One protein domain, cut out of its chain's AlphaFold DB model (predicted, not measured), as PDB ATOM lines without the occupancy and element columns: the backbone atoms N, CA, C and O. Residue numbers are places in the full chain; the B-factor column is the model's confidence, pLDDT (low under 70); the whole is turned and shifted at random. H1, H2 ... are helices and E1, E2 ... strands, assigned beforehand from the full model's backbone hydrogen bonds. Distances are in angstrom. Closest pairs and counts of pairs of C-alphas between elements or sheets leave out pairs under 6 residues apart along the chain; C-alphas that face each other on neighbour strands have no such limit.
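What this domain is: This is residues 66 to 194 of the 510 residues of an uncharacterized protein of Puccinia sorghi (UniProt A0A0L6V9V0). There is little regular structure: a small antiparallel sheet, E1 E2 E3, lies toward one end of a mostly looped body, H4 is over its edge strand E3, short H3 is near the middle, and the loop through Glu 87 makes the far end. The 129 printed residues include, in order, H1 H2 E1 E2 H3 E3 H4; the class is mixed, with 33 residues in named elements. It is compact, radius of gyration of the C-alphas 15.0 A, spanning 47 by 35 by 24 A.

Where its parts are: Find E1, residues 148 to 150, from C-alpha 148 at (163.469, 222.173, 216.367); E2 is 157 to 159, E3 177 to 179. H4, 184 to 192, runs 11.3 A to C-alpha 192 at (175.604, 208.952, 210.289). H1 is 95 to 98, H2 113 to 119, H3 161 to 164.

How they stand to each other: In the hairpin E1 and E2, N 157 and O 150 are within hydrogen-bond range, 2.8 A; between antiparallel E2 and E3, N 158 and O 178, 2.9 A. H4 is on the sheet; its closest C-alphas to E3, Tyr 185 and Leu 178, are 5.0 A apart. H1 and H2 are not on it. Every O i to N i+4 pair is within range in H2 and H4; H1 and H3 are too short for one.

The domain as a whole: The farthest C-alphas, Glu 87 and Gly 130, are 47.5 A apart. The printed part has no cut. Links H1 to H2, H2 to E1 and H3 to E3 are long. Residues 66 to 70 and 72 to 79 have pLDDT under 70.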
ATOM      1  N   SER A  66     187.201 218.261 221.831       48.38
ATOM      2  CA  SER A  66     185.751 218.174 221.689       48.38
ATOM      3  C   SER A  66     185.088 219.558 221.597       48.38
ATOM      4  O   SER A  66     184.107 219.719 220.880       48.38
ATOM      5  N   THR A  67     185.660 220.586 222.233       49.09
ATOM      6  CA  THR A  67     185.231 221.986 222.085       49.09
ATOM      7  C   THR A  67     185.685 222.569 220.742       49.09
ATOM      8  O   THR A  67     184.905 223.240 220.079       49.09
ATOM      9  N   GLN A  68     186.910 222.265 220.290       54.34
ATOM     10  CA  GLN A  68     187.393 222.658 218.951       54.34
ATOM     11  C   GLN A  68     186.682 221.909 217.807       54.34
ATOM     12  O   GLN A  68     186.713 222.345 216.656       54.34
ATOM     13  N   ALA A  69     186.016 220.790 218.106       56.97
ATOM     14  CA  ALA A  69     185.258 220.004 217.142       56.97
ATOM     15  C   ALA A  69     183.978 220.701 216.653       56.97
ATOM     16  O   ALA A  69     183.496 220.354 215.571       56.97
ATOM     17  N   THR A  70     183.466 221.670 217.422       67.19
ATOM     18  CA  THR A  70     182.298 222.489 217.079       67.19
ATOM     19  C   THR A  70     182.682 223.972 217.059       67.19
ATOM     20  O   THR A  70     182.734 224.618 218.103       67.19
ATOM     21  N   SER A  71     182.931 224.538 215.877       73.56
ATOM     22  CA  SER A  71     183.240 225.971 215.736       73.56
ATOM     23  C   SER A  71     181.970 226.829 215.710       73.56
ATOM     24  O   SER A  71     180.967 226.457 215.096       73.56
ATOM     25  N   LEU A  72     182.020 228.021 216.313       65.44
ATOM     26  CA  LEU A  72     180.953 229.023 216.179       65.44
ATOM     27  C   LEU A  72     180.852 229.559 214.737       65.44
ATOM     28  O   LEU A  72     179.769 229.905 214.272       65.44
ATOM     29  N   ILE A  73     181.984 229.612 214.027       69.12
ATOM     30  CA  ILE A  73     182.153 230.343 212.767       69.12
ATOM     31  C   ILE A  73     182.655 229.385 211.684       69.12
ATOM     32  O   ILE A  73     183.622 228.650 211.898       69.12
ATOM     33  N   SER A  74     182.020 229.427 210.512       62.91
ATOM     34  CA  SER A  74     182.563 228.851 209.280       62.91
ATOM     35  C   SER A  74     183.094 229.980 208.405       62.91
ATOM     36  O   SER A  74     182.312 230.866 208.060       62.91
ATOM     37  N   PRO A  75     184.364 229.948 207.975       63.19
ATOM     38  CA  PRO A  75     184.754 230.638 206.754       63.19
ATOM     39  C   PRO A  75     183.877 230.123 205.596       63.19
ATOM     40  O   PRO A  75     183.633 228.911 205.528       63.19
ATOM     41  N   PRO A  76     183.383 230.985 204.693       60.22
ATOM     42  CA  PRO A  76     182.674 230.527 203.502       60.22
ATOM     43  C   PRO A  76     183.575 229.659 202.612       60.22
ATOM     44  O   PRO A  76     184.753 229.958 202.432       60.22
ATOM     45  N   GLY A  77     183.013 228.603 202.019       60.34
ATOM     46  CA  GLY A  77     183.643 227.868 200.913       60.34
ATOM     47  C   GLY A  77     184.685 226.799 201.268       60.34
ATOM     48  O   GLY A  77     185.169 226.137 200.354       60.34
ATOM     49  N   PHE A  78     185.003 226.563 202.545       61.91
ATOM     50  CA  PHE A  78     185.955 225.516 202.944       61.91
ATOM     51  C   PHE A  78     185.345 224.515 203.927       61.91
ATOM     52  O   PHE A  78     184.976 224.867 205.046       61.91
ATOM     53  N   PHE A  79     185.329 223.234 203.541       63.00
ATOM     54  CA  PHE A  79     185.096 222.127 204.471       63.00
ATOM     55  C   PHE A  79     186.224 222.101 205.505       63.00
ATOM     56  O   PHE A  79     187.303 221.563 205.245       63.00
ATOM     57  N   THR A  80     185.997 222.682 206.681       75.56
ATOM     58  CA  THR A  80     187.018 222.683 207.724       75.56
ATOM     59  C   THR A  80     187.186 221.271 208.288       75.56
ATOM     60  O   THR A  80     186.242 220.585 208.698       75.56
ATOM     61  N   ARG A  81     188.435 220.810 208.271       87.19
ATOM     62  CA  ARG A  81     188.882 219.633 209.012       87.19
ATOM     63  C   ARG A  81     189.176 220.072 210.450       87.19
ATOM     64  O   ARG A  81     189.676 221.177 210.655       87.19
ATOM     65  N   ARG A  82     188.872 219.224 211.432       89.81
ATOM     66  CA  ARG A  82     189.257 219.435 212.831       89.81
ATOM     67  C   ARG A  82     190.776 219.461 212.907       89.81
ATOM     68  O   ARG A  82     191.435 218.603 212.317       89.81
ATOM     69  N   THR A  83     191.312 220.420 213.646       87.12
ATOM     70  CA  THR A  83     192.729 220.420 213.997       87.12
ATOM     71  C   THR A  83     192.955 219.365 215.074       87.12
ATOM     72  O   THR A  83     192.223 219.304 216.062       87.12
ATOM     73  N   PHE A  84     193.964 218.528 214.872       87.38
ATOM     74  CA  PHE A  84     194.432 217.540 215.836       87.38
ATOM     75  C   PHE A  84     195.947 217.698 216.014       87.38
ATOM     76  O   PHE A  84     196.587 218.315 215.156       87.38
ATOM     77  N   PRO A  85     196.530 217.145 217.089       88.25
ATOM     78  CA  PRO A  85     197.975 217.006 217.208       88.25
ATOM     79  C   PRO A  85     198.585 216.257 216.017       88.25
ATOM     80  O   PRO A  85     197.900 215.402 215.441       88.25
ATOM     81  N   PRO A  86     199.855 216.527 215.661       88.06
ATOM     82  CA  PRO A  86     200.542 215.858 214.554       88.06
ATOM     83  C   PRO A  86     200.564 214.324 214.650       88.06
ATOM     84  O   PRO A  86     200.678 213.649 213.631       88.06
ATOM     85  N   GLU A  87     200.446 213.772 215.859       88.44
ATOM     86  CA  GLU A  87     200.464 212.335 216.134       88.44
ATOM     87  C   GLU A  87     199.157 211.631 215.742       88.44
ATOM     88  O   GLU A  87     199.161 210.418 215.548       88.44
ATOM     89  N   VAL A  88     198.036 212.357 215.621       91.00
ATOM     90  CA  VAL A  88     196.739 211.764 215.260       91.00
ATOM     91  C   VAL A  88     196.702 211.526 213.745       91.00
ATOM     92  O   VAL A  88     196.626 212.490 212.978       91.00
ATOM     93  N   PRO A  89     196.705 210.266 213.270       94.00
ATOM     94  CA  PRO A  89     196.764 209.975 211.846       94.00
ATOM     95  C   PRO A  89     195.467 210.394 211.158       94.00
ATOM     96  O   PRO A  89     194.367 210.072 211.619       94.00
ATOM     97  N   ILE A  90     195.592 211.068 210.014       95.06
ATOM     98  CA  ILE A  90     194.441 211.538 209.242       95.06
ATOM     99  C   ILE A  90     194.266 210.710 207.970       95.06
ATOM    100  O   ILE A  90     194.958 210.914 206.973       95.06
ATOM    101  N   ASP A  91     193.292 209.804 207.986       95.94
ATOM    102  CA  ASP A  91     192.993 208.928 206.857       95.94
ATOM    103  C   ASP A  91     191.952 209.553 205.900       95.94
ATOM    104  O   ASP A  91     190.825 209.844 206.319       95.94
ATOM    105  N   PRO A  92     192.269 209.743 204.602       95.44
ATOM    106  CA  PRO A  92     191.343 210.334 203.636       95.44
ATOM    107  C   PRO A  92     190.101 209.472 203.351       95.44
ATOM    108  O   PRO A  92     189.106 210.008 202.870       95.44
ATOM    109  N   ASN A  93     190.118 208.173 203.673       96.00
ATOM    110  CA  ASN A  93     188.989 207.257 203.459       96.00
ATOM    111  C   ASN A  93     187.894 207.377 204.538       96.00
ATOM    112  O   ASN A  93     186.811 206.819 204.373       96.00
ATOM    113  N   PHE A  94     188.161 208.098 205.635       96.31
ATOM    114  CA  PHE A  94     187.229 208.283 206.756       96.31
ATOM    115  C   PHE A  94     187.016 209.774 207.069       96.31
ATOM    116  O   PHE A  94     187.207 210.208 208.213       96.31
ATOM    117  N   PRO A  95     186.651 210.607 206.073       94.69
ATOM    118  CA  PRO A  95     186.645 212.059 206.214       94.69
ATOM    119  C   PRO A  95     185.713 212.555 207.329       94.69
ATOM    120  O   PRO A  95     185.992 213.595 207.928       94.69
ATOM    121  N   ARG A  96     184.644 211.819 207.678       94.62
ATOM    122  CA  ARG A  96     183.724 212.219 208.758       94.62
ATOM    123  C   ARG A  96     184.336 212.066 210.150       94.62
ATOM    124  O   ARG A  96     183.857 212.729 211.064       94.62
ATOM    125  N   LEU A  97     185.400 211.272 210.328       94.75
ATOM    126  CA  LEU A  97     186.154 211.234 211.592       94.75
ATOM    127  C   LEU A  97     186.911 212.538 211.849       94.75
ATOM    128  O   LEU A  97     187.143 212.895 213.002       94.75
ATOM    129  N   TYR A  98     187.256 213.271 210.794       93.75
ATOM    130  CA  TYR A  98     188.073 214.480 210.876       93.75
ATOM    131  C   TYR A  98     187.294 215.745 210.517       93.75
ATOM    132  O   TYR A  98     187.858 216.828 210.539       93.75
ATOM    133  N   ARG A  99     186.004 215.640 210.196       92.12
ATOM    134  CA  ARG A  99     185.145 216.785 209.888       92.12
ATOM    135  C   ARG A  99     184.941 217.677 211.118       92.12
ATOM    136  O   ARG A  99     184.568 217.177 212.179       92.12
ATOM    137  N   THR A 100     185.091 218.990 210.944       91.44
ATOM    138  CA  THR A 100     184.588 219.993 211.892       91.44
ATOM    139  C   THR A 100     183.079 220.137 211.740       91.44
ATOM    140  O   THR A 100     182.523 220.124 210.636       91.44
ATOM    141  N   PHE A 101     182.402 220.270 212.869       92.12
ATOM    142  CA  PHE A 101     181.005 220.652 212.917       92.12
ATOM    143  C   PHE A 101     180.929 222.136 213.264       92.12
ATOM    144  O   PHE A 101     181.840 222.700 213.869       92.12
ATOM    145  N   PHE A 102     179.847 222.782 212.863       91.06
ATOM    146  CA  PHE A 102     179.587 224.158 213.251       91.06
ATOM    147  C   PHE A 102     178.400 224.200 214.195       91.06
ATOM    148  O   PHE A 102     177.565 223.291 214.183       91.06
ATOM    149  N   VAL A 103     178.297 225.270 214.980       91.50
ATOM    150  CA  VAL A 103     177.058 225.547 215.706       91.50
ATOM    151  C   VAL A 103     175.902 225.626 214.698       91.50
ATOM    152  O   VAL A 103     176.021 226.356 213.699       91.50
ATOM    153  N   PRO A 104     174.805 224.876 214.928       94.25
ATOM    154  CA  PRO A 104     173.636 224.906 214.065       94.25
ATOM    155  C   PRO A 104     173.126 226.327 213.830       94.25
ATOM    156  O   PRO A 104     172.991 227.100 214.769       94.25
ATOM    157  N   SER A 105     172.777 226.633 212.585       94.81
ATOM    158  CA  SER A 105     172.075 227.857 212.163       94.81
ATOM    159  C   SER A 105     170.663 227.994 212.756       94.81
ATOM    160  O   SER A 105     170.033 229.043 212.638       94.81
ATOM    161  N   ALA A 106     170.156 226.928 213.378       94.94
ATOM    162  CA  ALA A 106     168.898 226.879 214.109       94.94
ATOM    163  C   ALA A 106     169.045 227.510 215.504       94.94
ATOM    164  O   ALA A 106     169.254 226.799 216.491       94.94
ATOM    165  N   PHE A 107     168.921 228.838 215.560       93.94
ATOM    166  CA  PHE A 107     168.992 229.634 216.786       93.94
ATOM    167  C   PHE A 107     167.608 230.007 217.324       93.94
ATOM    168  O   PHE A 107     166.682 230.290 216.562       93.94
ATOM    169  N   GLY A 108     167.483 230.067 218.648       91.81
ATOM    170  CA  GLY A 108     166.308 230.634 219.311       91.81
ATOM    171  C   GLY A 108     166.360 232.164 219.332       91.81
ATOM    172  O   GLY A 108     167.435 232.751 219.415       91.81
ATOM    173  N   ASP A 109     165.205 232.837 219.337       88.94
ATOM    174  CA  ASP A 109     165.139 234.313 219.299       88.94
ATOM    175  C   ASP A 109     165.770 235.022 220.507       88.94
ATOM    176  O   ASP A 109     166.021 236.222 220.454       88.94
ATOM    177  N   ARG A 110     166.031 234.284 221.592       87.69
ATOM    178  CA  ARG A 110     166.702 234.771 222.806       87.69
ATOM    179  C   ARG A 110     168.122 234.223 222.984       87.69
ATOM    180  O   ARG A 110     168.731 234.479 224.018       87.69
ATOM    181  N   GLU A 111     168.648 233.443 222.038       88.44
ATOM    182  CA  GLU A 111     170.017 232.933 222.146       88.44
ATOM    183  C   GLU A 111     171.020 234.042 221.761       88.44
ATOM    184  O   GLU A 111     170.988 234.515 220.625       88.44
ATOM    185  N   PRO A 112     171.945 234.455 222.652       87.00
ATOM    186  CA  PRO A 112     172.864 235.574 222.403       87.00
ATOM    187  C   PRO A 112     173.831 235.313 221.240       87.00
ATOM    188  O   PRO A 112     174.334 236.244 220.622       87.00
ATOM    189  N   ILE A 113     174.058 234.043 220.897       88.19
ATOM    190  CA  ILE A 113     174.853 233.634 219.736       88.19
ATOM    191  C   ILE A 113     174.184 233.976 218.389       88.19
ATOM    192  O   ILE A 113     174.870 234.021 217.371       88.19
ATOM    193  N   LYS A 114     172.872 234.262 218.355       91.06
ATOM    194  CA  LYS A 114     172.141 234.591 217.120       91.06
ATOM    195  C   LYS A 114     172.677 235.868 216.462       91.06
ATOM    196  O   LYS A 114     173.027 235.838 215.286       91.06
ATOM    197  N   SER A 115     172.842 236.948 217.228       89.12
ATOM    198  CA  SER A 115     173.397 238.217 216.724       89.12
ATOM    199  C   SER A 115     174.868 238.089 216.311       89.12
ATOM    200  O   SER A 115     175.310 238.726 215.355       89.12
ATOM    201  N   GLN A 116     175.625 237.219 216.985       89.38
ATOM    202  CA  GLN A 116     176.988 236.874 216.587       89.38
ATOM    203  C   GLN A 116     177.006 236.104 215.255       89.38
ATOM    204  O   GLN A 116     177.810 236.405 214.380       89.38
ATOM    205  N   ALA A 117     176.112 235.134 215.055       88.69
ATOM    206  CA  ALA A 117     176.008 234.411 213.791       88.69
ATOM    207  C   ALA A 117     175.596 235.336 212.629       88.69
ATOM    208  O   ALA A 117     176.165 235.249 211.538       88.69
ATOM    209  N   GLU A 118     174.668 236.263 212.882       89.50
ATOM    210  CA  GLU A 118     174.241 237.294 211.931       89.50
ATOM    211  C   GLU A 118     175.396 238.237 211.542       89.50
ATOM    212  O   GLU A 118     175.567 238.525 210.355       89.50
ATOM    213  N   SER A 119     176.258 238.651 212.484       89.69
ATOM    214  CA  SER A 119     177.429 239.492 212.169       89.69
ATOM    215  C   SER A 119     178.494 238.760 211.336       89.69
ATOM    216  O   SER A 119     179.118 239.369 210.462       89.69
ATOM    217  N   TYR A 120     178.624 237.439 211.499       86.75
ATOM    218  CA  TYR A 120     179.415 236.572 210.613       86.75
ATOM    219  C   TYR A 120     178.714 236.206 209.293       86.75
ATOM    220  O   TYR A 120     179.243 235.400 208.527       86.75
ATOM    221  N   LYS A 121     177.548 236.802 208.993       89.62
ATOM    222  CA  LYS A 121     176.740 236.546 207.785       89.62
ATOM    223  C   LYS A 121     176.316 235.077 207.630       89.62
ATOM    224  O   LYS A 121     176.073 234.613 206.517       89.62
ATOM    225  N   ILE A 122     176.212 234.340 208.737       88.44
ATOM    226  CA  ILE A 122     175.692 232.972 208.737       88.44
ATOM    227  C   ILE A 122     174.184 233.048 208.495       88.44
ATOM    228  O   ILE A 122     173.459 233.709 209.237       88.44
ATOM    229  N   ALA A 123     173.700 232.353 207.465       90.69
ATOM    230  CA  ALA A 123     172.273 232.264 207.186       90.69
ATOM    231  C   ALA A 123     171.551 231.545 208.339       90.69
ATOM    232  O   ALA A 123     171.670 230.330 208.494       90.69
ATOM    233  N   VAL A 124     170.810 232.299 209.154       92.56
ATOM    234  CA  VAL A 124     169.979 231.758 210.239       92.56
ATOM    235  C   VAL A 124     168.847 230.919 209.643       92.56
ATOM    236  O   VAL A 124     168.129 231.360 208.740       92.56
ATOM    237  N   MET A 125     168.669 229.702 210.156       94.44
ATOM    238  CA  MET A 125     167.613 228.802 209.708       94.44
ATOM    239  C   MET A 125     166.249 229.382 210.082       94.44
ATOM    240  O   MET A 125     165.968 229.636 211.251       94.44
ATOM    241  N   LYS A 126     165.368 229.553 209.093       95.12
ATOM    242  CA  LYS A 126     163.977 229.944 209.349       95.12
ATOM    243  C   LYS A 126     163.269 228.831 210.122       95.12
ATOM    244  O   LYS A 126     163.315 227.677 209.695       95.12
ATOM    245  N   THR A 127     162.578 229.185 211.208       96.44
ATOM    246  CA  THR A 127     161.787 228.246 212.019       96.44
ATOM    247  C   THR A 127     160.850 227.415 211.132       96.44
ATOM    248  O   THR A 127     159.963 227.983 210.488       96.44
ATOM    249  N   PRO A 128     161.009 226.079 211.079       96.88
ATOM    250  CA  PRO A 128     160.164 225.236 210.243       96.88
ATOM    251  C   PRO A 128     158.685 225.285 210.667       96.88
ATOM    252  O   PRO A 128     158.394 225.312 211.869       96.88
ATOM    253  N   PRO A 129     157.733 225.222 209.718       96.69
ATOM    254  CA  PRO A 129     156.309 225.344 210.017       96.69
ATOM    255  C   PRO A 129     155.823 224.230 210.953       96.69
ATOM    256  O   PRO A 129     156.153 223.053 210.780       96.69
ATOM    257  N   GLY A 130     155.032 224.613 211.961       96.25
ATOM    258  CA  GLY A 130     154.497 223.695 212.972       96.25
ATOM    259  C   GLY A 130     155.551 223.084 213.907       96.25
ATOM    260  O   GLY A 130     155.263 222.087 214.570       96.25
ATOM    261  N   SER A 131     156.766 223.639 213.952       97.69
ATOM    262  CA  SER A 131     157.805 223.239 214.901       97.69
ATOM    263  C   SER A 131     157.990 224.263 216.017       97.69
ATOM    264  O   SER A 131     157.706 225.446 215.852       97.69
ATOM    265  N   ASN A 132     158.472 223.783 217.159       97.12
ATOM    266  CA  ASN A 132     158.838 224.590 218.312       97.12
ATOM    267  C   ASN A 132     160.356 224.549 218.474       97.12
ATOM    268  O   ASN A 132     160.965 223.485 218.298       97.12
ATOM    269  N   PHE A 133     160.951 225.686 218.829       96.94
ATOM    270  CA  PHE A 133     162.353 225.730 219.226       96.94
ATOM    271  C   PHE A 133     162.557 224.979 220.550       96.94
ATOM    272  O   PHE A 133     161.688 224.980 221.423       96.94
ATOM    273  N   ASN A 134     163.705 224.325 220.695       95.19
ATOM    274  CA  ASN A 134     164.081 223.560 221.873       95.19
ATOM    275  C   ASN A 134     165.542 223.863 222.228       95.19
ATOM    276  O   ASN A 134     166.457 223.515 221.479       95.19
ATOM    277  N   THR A 135     165.741 224.501 223.382       93.12
ATOM    278  CA  THR A 135     167.059 224.880 223.902       93.12
ATOM    279  C   THR A 135     167.951 223.641 224.078       93.12
ATOM    280  O   THR A 135     167.475 222.621 224.592       93.12
ATOM    281  N   PRO A 136     169.229 223.685 223.662       92.38
ATOM    282  CA  PRO A 136     170.163 222.580 223.864       92.38
ATOM    283  C   PRO A 136     170.414 222.273 225.343       92.38
ATOM    284  O   PRO A 136     170.520 223.184 226.161       92.38
ATOM    285  N   ALA A 137     170.589 220.992 225.676       88.62
ATOM    286  CA  ALA A 137     170.890 220.566 227.043       88.62
ATOM    287  C   ALA A 137     172.344 220.867 227.457       88.62
ATOM    288  O   ALA A 137     172.588 221.215 228.608       88.62
ATOM    289  N   HIS A 138     173.298 220.769 226.524       87.12
ATOM    290  CA  HIS A 138     174.736 220.946 226.793       87.12
ATOM    291  C   HIS A 138     175.285 222.283 226.254       87.12
ATOM    292  O   HIS A 138     176.451 222.390 225.874       87.12
ATOM    293  N   GLY A 139     174.436 223.318 226.204       90.19
ATOM    294  CA  GLY A 139     174.784 224.642 225.680       90.19
ATOM    295  C   GLY A 139     174.880 224.703 224.150       90.19
ATOM    296  O   GLY A 139     174.555 223.755 223.439       90.19
ATOM    297  N   TYR A 140     175.311 225.844 223.608       90.12
ATOM    298  CA  TYR A 140     175.192 226.127 222.168       90.12
ATOM    299  C   TYR A 140     175.981 225.174 221.256       90.12
ATOM    300  O   TYR A 140     175.580 224.991 220.107       90.12
ATOM    301  N   LEU A 141     177.037 224.525 221.762       90.56
ATOM    302  CA  LEU A 141     177.837 223.538 221.021       90.56
ATOM    303  C   LEU A 141     177.192 222.140 220.940       90.56
ATOM    304  O   LEU A 141     177.724 221.278 220.246       90.56
ATOM    305  N   ASP A 142     176.065 221.905 221.623       93.69
ATOM    306  CA  ASP A 142     175.345 220.629 221.609       93.69
ATOM    307  C   ASP A 142     174.758 220.345 220.214       93.69
ATOM    308  O   ASP A 142     173.777 220.969 219.783       93.69
ATOM    309  N   LEU A 143     175.366 219.387 219.514       95.38
ATOM    310  CA  LEU A 143     174.927 218.862 218.220       95.38
ATOM    311  C   LEU A 143     173.936 217.701 218.368       95.38
ATOM    312  O   LEU A 143     173.383 217.237 217.370       95.38
ATOM    313  N   TYR A 144     173.726 217.197 219.587       96.44
ATOM    314  CA  TYR A 144     172.816 216.092 219.840       96.44
ATOM    315  C   TYR A 144     171.391 216.571 220.096       96.44
ATOM    316  O   TYR A 144     170.456 216.042 219.497       96.44
ATOM    317  N   THR A 145     171.186 217.578 220.940       96.12
ATOM    318  CA  THR A 145     169.836 218.067 221.250       96.12
ATOM    319  C   THR A 145     169.199 218.747 220.022       96.12
ATOM    320  O   THR A 145     169.746 219.735 219.527       96.12
ATOM    321  N   PRO A 146     168.040 218.266 219.515       96.94
ATOM    322  CA  PRO A 146     167.393 218.872 218.354       96.94
ATOM    323  C   PRO A 146     166.919 220.283 218.691       96.94
ATOM    324  O   PRO A 146     166.204 220.476 219.675       96.94
ATOM    325  N   ARG A 147     167.277 221.251 217.843       96.62
ATOM    326  CA  ARG A 147     166.889 222.662 218.005       96.62
ATOM    327  C   ARG A 147     165.451 222.945 217.599       96.62
ATOM    328  O   ARG A 147     164.835 223.838 218.160       96.62
ATOM    329  N   TYR A 148     164.891 222.140 216.698       97.94
ATOM    330  CA  TYR A 148     163.469 222.173 216.367       97.94
ATOM    331  C   TYR A 148     162.825 220.804 216.578       97.94
ATOM    332  O   TYR A 148     163.331 219.772 216.122       97.94
ATOM    333  N   VAL A 149     161.676 220.808 217.252       97.94
ATOM    334  CA  VAL A 149     160.843 219.626 217.503       97.94
ATOM    335  C   VAL A 149     159.407 219.886 217.057       97.94
ATOM    336  O   VAL A 149     158.897 220.995 217.203       97.94
ATOM    337  N   LYS A 150     158.726 218.871 216.524       97.75
ATOM    338  CA  LYS A 150     157.301 218.961 216.158       97.75
ATOM    339  C   LYS A 150     156.538 217.703 216.550       97.75
ATOM    340  O   LYS A 150     157.135 216.639 216.697       97.75
ATOM    341  N   GLY A 151     155.222 217.832 216.705       96.94
ATOM    342  CA  GLY A 151     154.369 216.760 217.218       96.94
ATOM    343  C   GLY A 151     154.586 216.468 218.709       96.94
ATOM    344  O   GLY A 151     155.429 217.070 219.378       96.94
ATOM    345  N   VAL A 152     153.802 215.529 219.237       96.00
ATOM    346  CA  VAL A 152     153.762 215.172 220.663       96.00
ATOM    347  C   VAL A 152     153.774 213.654 220.859       96.00
ATOM    348  O   VAL A 152     153.445 212.886 219.955       96.00
ATOM    349  N   GLY A 153     154.159 213.202 222.056       94.19
ATOM    350  CA  GLY A 153     154.088 211.790 222.440       94.19
ATOM    351  C   GLY A 153     154.886 210.856 221.519       94.19
ATOM    352  O   GLY A 153     156.107 210.964 221.415       94.19
ATOM    353  N   ALA A 154     154.200 209.897 220.890       94.88
ATOM    354  CA  ALA A 154     154.810 208.932 219.971       94.88
ATOM    355  C   ALA A 154     155.219 209.547 218.619       94.88
ATOM    356  O   ALA A 154     156.215 209.120 218.036       94.88
ATOM    357  N   GLU A 155     154.507 210.587 218.177       96.50
ATOM    358  CA  GLU A 155     154.767 211.314 216.930       96.50
ATOM    359  C   GLU A 155     155.640 212.560 217.142       96.50
ATOM    360  O   GLU A 155     155.727 213.422 216.270       96.50
ATOM    361  N   LYS A 156     156.332 212.663 218.289       97.25
ATOM    362  CA  LYS A 156     157.351 213.699 218.493       97.25
ATOM    363  C   LYS A 156     158.557 213.431 217.585       97.25
ATOM    364  O   LYS A 156     159.270 212.432 217.745       97.25
ATOM    365  N   LEU A 157     158.793 214.351 216.656       98.12
ATOM    366  CA  LEU A 157     159.912 214.364 215.719       98.12
ATOM    367  C   LEU A 157     160.931 215.430 216.133       98.12
ATOM    368  O   LEU A 157     160.547 216.540 216.496       98.12
ATOM    369  N   GLY A 158     162.219 215.109 216.023       98.12
ATOM    370  CA  GLY A 158     163.317 216.077 216.088       98.12
ATOM    371  C   GLY A 158     163.913 216.295 214.701       98.12
ATOM    372  O   GLY A 158     164.066 215.331 213.943       98.12
ATOM    373  N   LEU A 159     164.236 217.543 214.363       98.25
ATOM    374  CA  LEU A 159     164.989 217.881 213.156       98.25
ATOM    375  C   LEU A 159     166.482 217.632 213.394       98.25
ATOM    376  O   LEU A 159     167.044 218.158 214.353       98.25
ATOM    377  N   CYS A 160     167.134 216.852 212.526       98.06
ATOM    378  CA  CYS A 160     168.592 216.733 212.552       98.06
ATOM    379  C   CYS A 160     169.225 218.054 212.095       98.06
ATOM    380  O   CYS A 160     169.175 218.387 210.910       98.06
ATOM    381  N   CYS A 161     169.844 218.784 213.026       95.94
ATOM    382  CA  CYS A 161     170.528 220.043 212.734       95.94
ATOM    383  C   CYS A 161     171.615 219.876 211.662       95.94
ATOM    384  O   CYS A 161     171.666 220.659 210.725       95.94
ATOM    385  N   ILE A 162     172.417 218.808 211.725       96.38
ATOM    386  CA  ILE A 162     173.547 218.596 210.807       96.38
ATOM    387  C   ILE A 162     173.084 218.287 209.373       96.38
ATOM    388  O   ILE A 162     173.723 218.724 208.419       96.38
ATOM    389  N   CYS A 163     171.982 217.551 209.187       97.31
ATOM    390  CA  CYS A 163     171.404 217.334 207.853       97.31
ATOM    391  C   CYS A 163     170.756 218.597 207.280       97.31
ATOM    392  O   CYS A 163     170.809 218.795 206.066       97.31
ATOM    393  N   ALA A 164     170.157 219.416 208.146       96.94
ATOM    394  CA  ALA A 164     169.452 220.633 207.772       96.94
ATOM    395  C   ALA A 164     170.380 221.840 207.547       96.94
ATOM    396  O   ALA A 164     169.936 222.825 206.967       96.94
ATOM    397  N   GLU A 165     171.653 221.771 207.955       95.12
ATOM    398  CA  GLU A 165     172.648 222.771 207.560       95.12
ATOM    399  C   GLU A 165     172.834 222.824 206.025       95.12
ATOM    400  O   GLU A 165     172.773 221.783 205.356       95.12
ATOM    401  N   PRO A 166     173.145 224.009 205.470       92.94
ATOM    402  CA  PRO A 166     173.609 224.175 204.094       92.94
ATOM    403  C   PRO A 166     174.870 223.358 203.754       92.94
ATOM    404  O   PRO A 166     175.684 223.027 204.623       92.94
ATOM    405  N   LYS A 167     175.056 223.041 202.465       91.75
ATOM    406  CA  LYS A 167     176.165 222.196 201.969       91.75
ATOM    407  C   LYS A 167     177.551 222.815 202.162       91.75
ATOM    408  O   LYS A 167     178.503 222.082 202.414       91.75
ATOM    409  N   ASP A 168     177.667 224.136 202.086       88.62
ATOM    410  CA  ASP A 168     178.886 224.908 202.364       88.62
ATOM    411  C   ASP A 168     179.286 224.863 203.849       88.62
ATOM    412  O   ASP A 168     180.472 224.838 204.163       88.62
ATOM    413  N   ARG A 169     178.315 224.705 204.764       89.62
ATOM    414  CA  ARG A 169     178.546 224.358 206.186       89.62
ATOM    415  C   ARG A 169     178.680 222.838 206.414       89.62
ATOM    416  O   ARG A 169     178.666 222.338 207.544       89.62
ATOM    417  N   GLY A 170     178.808 222.076 205.327       88.56
ATOM    418  CA  GLY A 170     178.938 220.623 205.287       88.56
ATOM    419  C   GLY A 170     177.654 219.840 205.569       88.56
ATOM    420  O   GLY A 170     177.717 218.624 205.764       88.56
ATOM    421  N   GLY A 171     176.501 220.493 205.682       93.12
ATOM    422  CA  GLY A 171     175.231 219.802 205.865       93.12
ATOM    423  C   GLY A 171     174.712 219.140 204.589       93.12
ATOM    424  O   GLY A 171     175.409 219.036 203.579       93.12
ATOM    425  N   GLY A 172     173.486 218.626 204.658       93.88
ATOM    426  CA  GLY A 172     172.825 217.998 203.513       93.88
ATOM    427  C   GLY A 172     171.937 218.949 202.714       93.88
ATOM    428  O   GLY A 172     171.528 218.576 201.619       93.88
ATOM    429  N   ASP A 173     171.627 220.129 203.262       94.75
ATOM    430  CA  ASP A 173     170.507 220.984 202.847       94.75
ATOM    431  C   ASP A 173     169.173 220.202 202.817       94.75
ATOM    432  O   ASP A 173     168.402 220.219 201.860       94.75
ATOM    433  N   THR A 174     168.942 219.391 203.861       96.31
ATOM    434  CA  THR A 174     167.792 218.472 203.947       96.31
ATOM    435  C   THR A 174     167.134 218.505 205.321       96.31
ATOM    436  O   THR A 174     167.734 218.150 206.337       96.31
ATOM    437  N   ALA A 175     165.849 218.866 205.358       97.19
ATOM    438  CA  ALA A 175     165.062 218.932 206.586       97.19
ATOM    439  C   ALA A 175     164.653 217.531 207.102       97.19
ATOM    440  O   ALA A 175     163.486 217.137 207.043       97.19
ATOM    441  N   LEU A 176     165.623 216.754 207.594       97.88
ATOM    442  CA  LEU A 176     165.419 215.373 208.029       97.88
ATOM    443  C   LEU A 176     164.785 215.295 209.432       97.88
ATOM    444  O   LEU A 176     165.461 215.416 210.457       97.88
ATOM    445  N   TRP A 177     163.473 215.056 209.463       98.31
ATOM    446  CA  TRP A 177     162.687 214.844 210.683       98.31
ATOM    447  C   TRP A 177     162.686 213.374 211.109       98.31
ATOM    448  O   TRP A 177     162.316 212.497 210.329       98.31
ATOM    449  N   LEU A 178     163.046 213.093 212.364       98.25
ATOM    450  CA  LEU A 178     163.219 211.728 212.871       98.25
ATOM    451  C   LEU A 178     162.449 211.509 214.175       98.25
ATOM    452  O   LEU A 178     162.476 212.356 215.071       98.25
ATOM    453  N   LYS A 179     161.795 210.348 214.314       97.75
ATOM    454  CA  LYS A 179     161.040 209.998 215.528       97.75
ATOM    455  C   LYS A 179     161.965 209.932 216.749       97.75
ATOM    456  O   LYS A 179     162.964 209.207 216.751       97.75
ATOM    457  N   MET A 180     161.606 210.664 217.805       95.44
ATOM    458  CA  MET A 180     162.394 210.724 219.041       95.44
ATOM    459  C   MET A 180     162.163 209.489 219.924       95.44
ATOM    460  O   MET A 180     163.126 208.863 220.363       95.44
ATOM    461  N   LYS A 181     160.898 209.093 220.144       90.75
ATOM    462  CA  LYS A 181     160.526 208.037 221.110       90.75
ATOM    463  C   LYS A 181     161.080 206.647 220.761       90.75
ATOM    464  O   LYS A 181     161.402 205.882 221.661       90.75
ATOM    465  N   VAL A 182     161.228 206.335 219.473       89.88
ATOM    466  CA  VAL A 182     161.805 205.063 218.982       89.88
ATOM    467  C   VAL A 182     163.319 205.142 218.738       89.88
ATOM    468  O   VAL A 182     163.895 204.274 218.089       89.88
ATOM    469  N   SER A 183     163.990 206.176 219.255       89.00
ATOM    470  CA  SER A 183     165.437 206.409 219.139       89.00
ATOM    471  C   SER A 183     165.997 206.576 217.717       89.00
ATOM    472  O   SER A 183     167.211 206.706 217.578       89.00
ATOM    473  N   SER A 184     165.168 206.665 216.668       96.88
ATOM    474  CA  SER A 184     165.624 206.882 215.280       96.88
ATOM    475  C   SER A 184     166.513 208.120 215.148       96.88
ATOM    476  O   SER A 184     167.537 208.074 214.473       96.88
ATOM    477  N   TYR A 185     166.160 209.196 215.855       97.50
ATOM    478  CA  TYR A 185     166.976 210.406 215.957       97.50
ATOM    479  C   TYR A 185     168.357 210.138 216.603       97.50
ATOM    480  O   TYR A 185     169.390 210.486 216.034       97.50
ATOM    481  N   SER A 186     168.393 209.435 217.744       96.00
ATOM    482  CA  SER A 186     169.637 209.062 218.449       96.00
ATOM    483  C   SER A 186     170.538 208.152 217.608       96.00
ATOM    484  O   SER A 186     171.751 208.349 217.531       96.00
ATOM    485  N   TYR A 187     169.933 207.160 216.948       96.75
ATOM    486  CA  TYR A 187     170.608 206.253 216.028       96.75
ATOM    487  C   TYR A 187     171.242 207.035 214.877       96.75
ATOM    488  O   TYR A 187     172.425 206.868 214.595       96.75
ATOM    489  N   HIS A 188     170.472 207.919 214.240       97.88
ATOM    490  CA  HIS A 188     170.945 208.719 213.123       97.88
ATOM    491  C   HIS A 188     172.166 209.567 213.496       97.88
ATOM    492  O   HIS A 188     173.203 209.461 212.841       97.88
ATOM    493  N   LEU A 189     172.093 210.328 214.589       97.19
ATOM    494  CA  LEU A 189     173.211 211.159 215.026       97.19
ATOM    495  C   LEU A 189     174.469 210.347 215.359       97.19
ATOM    496  O   LEU A 189     175.548 210.668 214.860       97.19
ATOM    497  N   SER A 190     174.347 209.251 216.109       96.00
ATOM    498  CA  SER A 190     175.516 208.428 216.447       96.00
ATOM    499  C   SER A 190     176.110 207.652 215.270       96.00
ATOM    500  O   SER A 190     177.298 207.347 215.310       96.00
ATOM    501  N   PHE A 191     175.325 207.299 214.246       95.94
ATOM    502  CA  PHE A 191     175.764 206.373 213.190       95.94
ATOM    503  C   PHE A 191     175.884 206.979 211.783       95.94
ATOM    504  O   PHE A 191     176.456 206.329 210.915       95.94
ATOM    505  N   PHE A 192     175.405 208.207 211.549       96.69
ATOM    506  CA  PHE A 192     175.604 208.952 210.289       96.69
ATOM    507  C   PHE A 192     176.459 210.216 210.454       96.69
ATOM    508  O   PHE A 192     177.079 210.665 209.483       96.69
ATOM    509  N   HIS A 193     176.522 210.757 211.675       96.69
ATOM    510  CA  HIS A 193     177.297 211.953 212.010       96.69
ATOM    511  C   HIS A 193     178.364 211.722 213.085       96.69
ATOM    512  O   HIS A 193     179.187 212.602 213.302       96.69
ATOM    513  N   GLY A 194     178.368 210.563 213.749       96.38
ATOM    514  CA  GLY A 194     179.323 210.278 214.815       96.38
ATOM    515  C   GLY A 194     179.152 211.168 216.042       96.38
ATOM    516  O   GLY A 194     180.139 211.454 216.709       96.38
TER     517      GLY A 194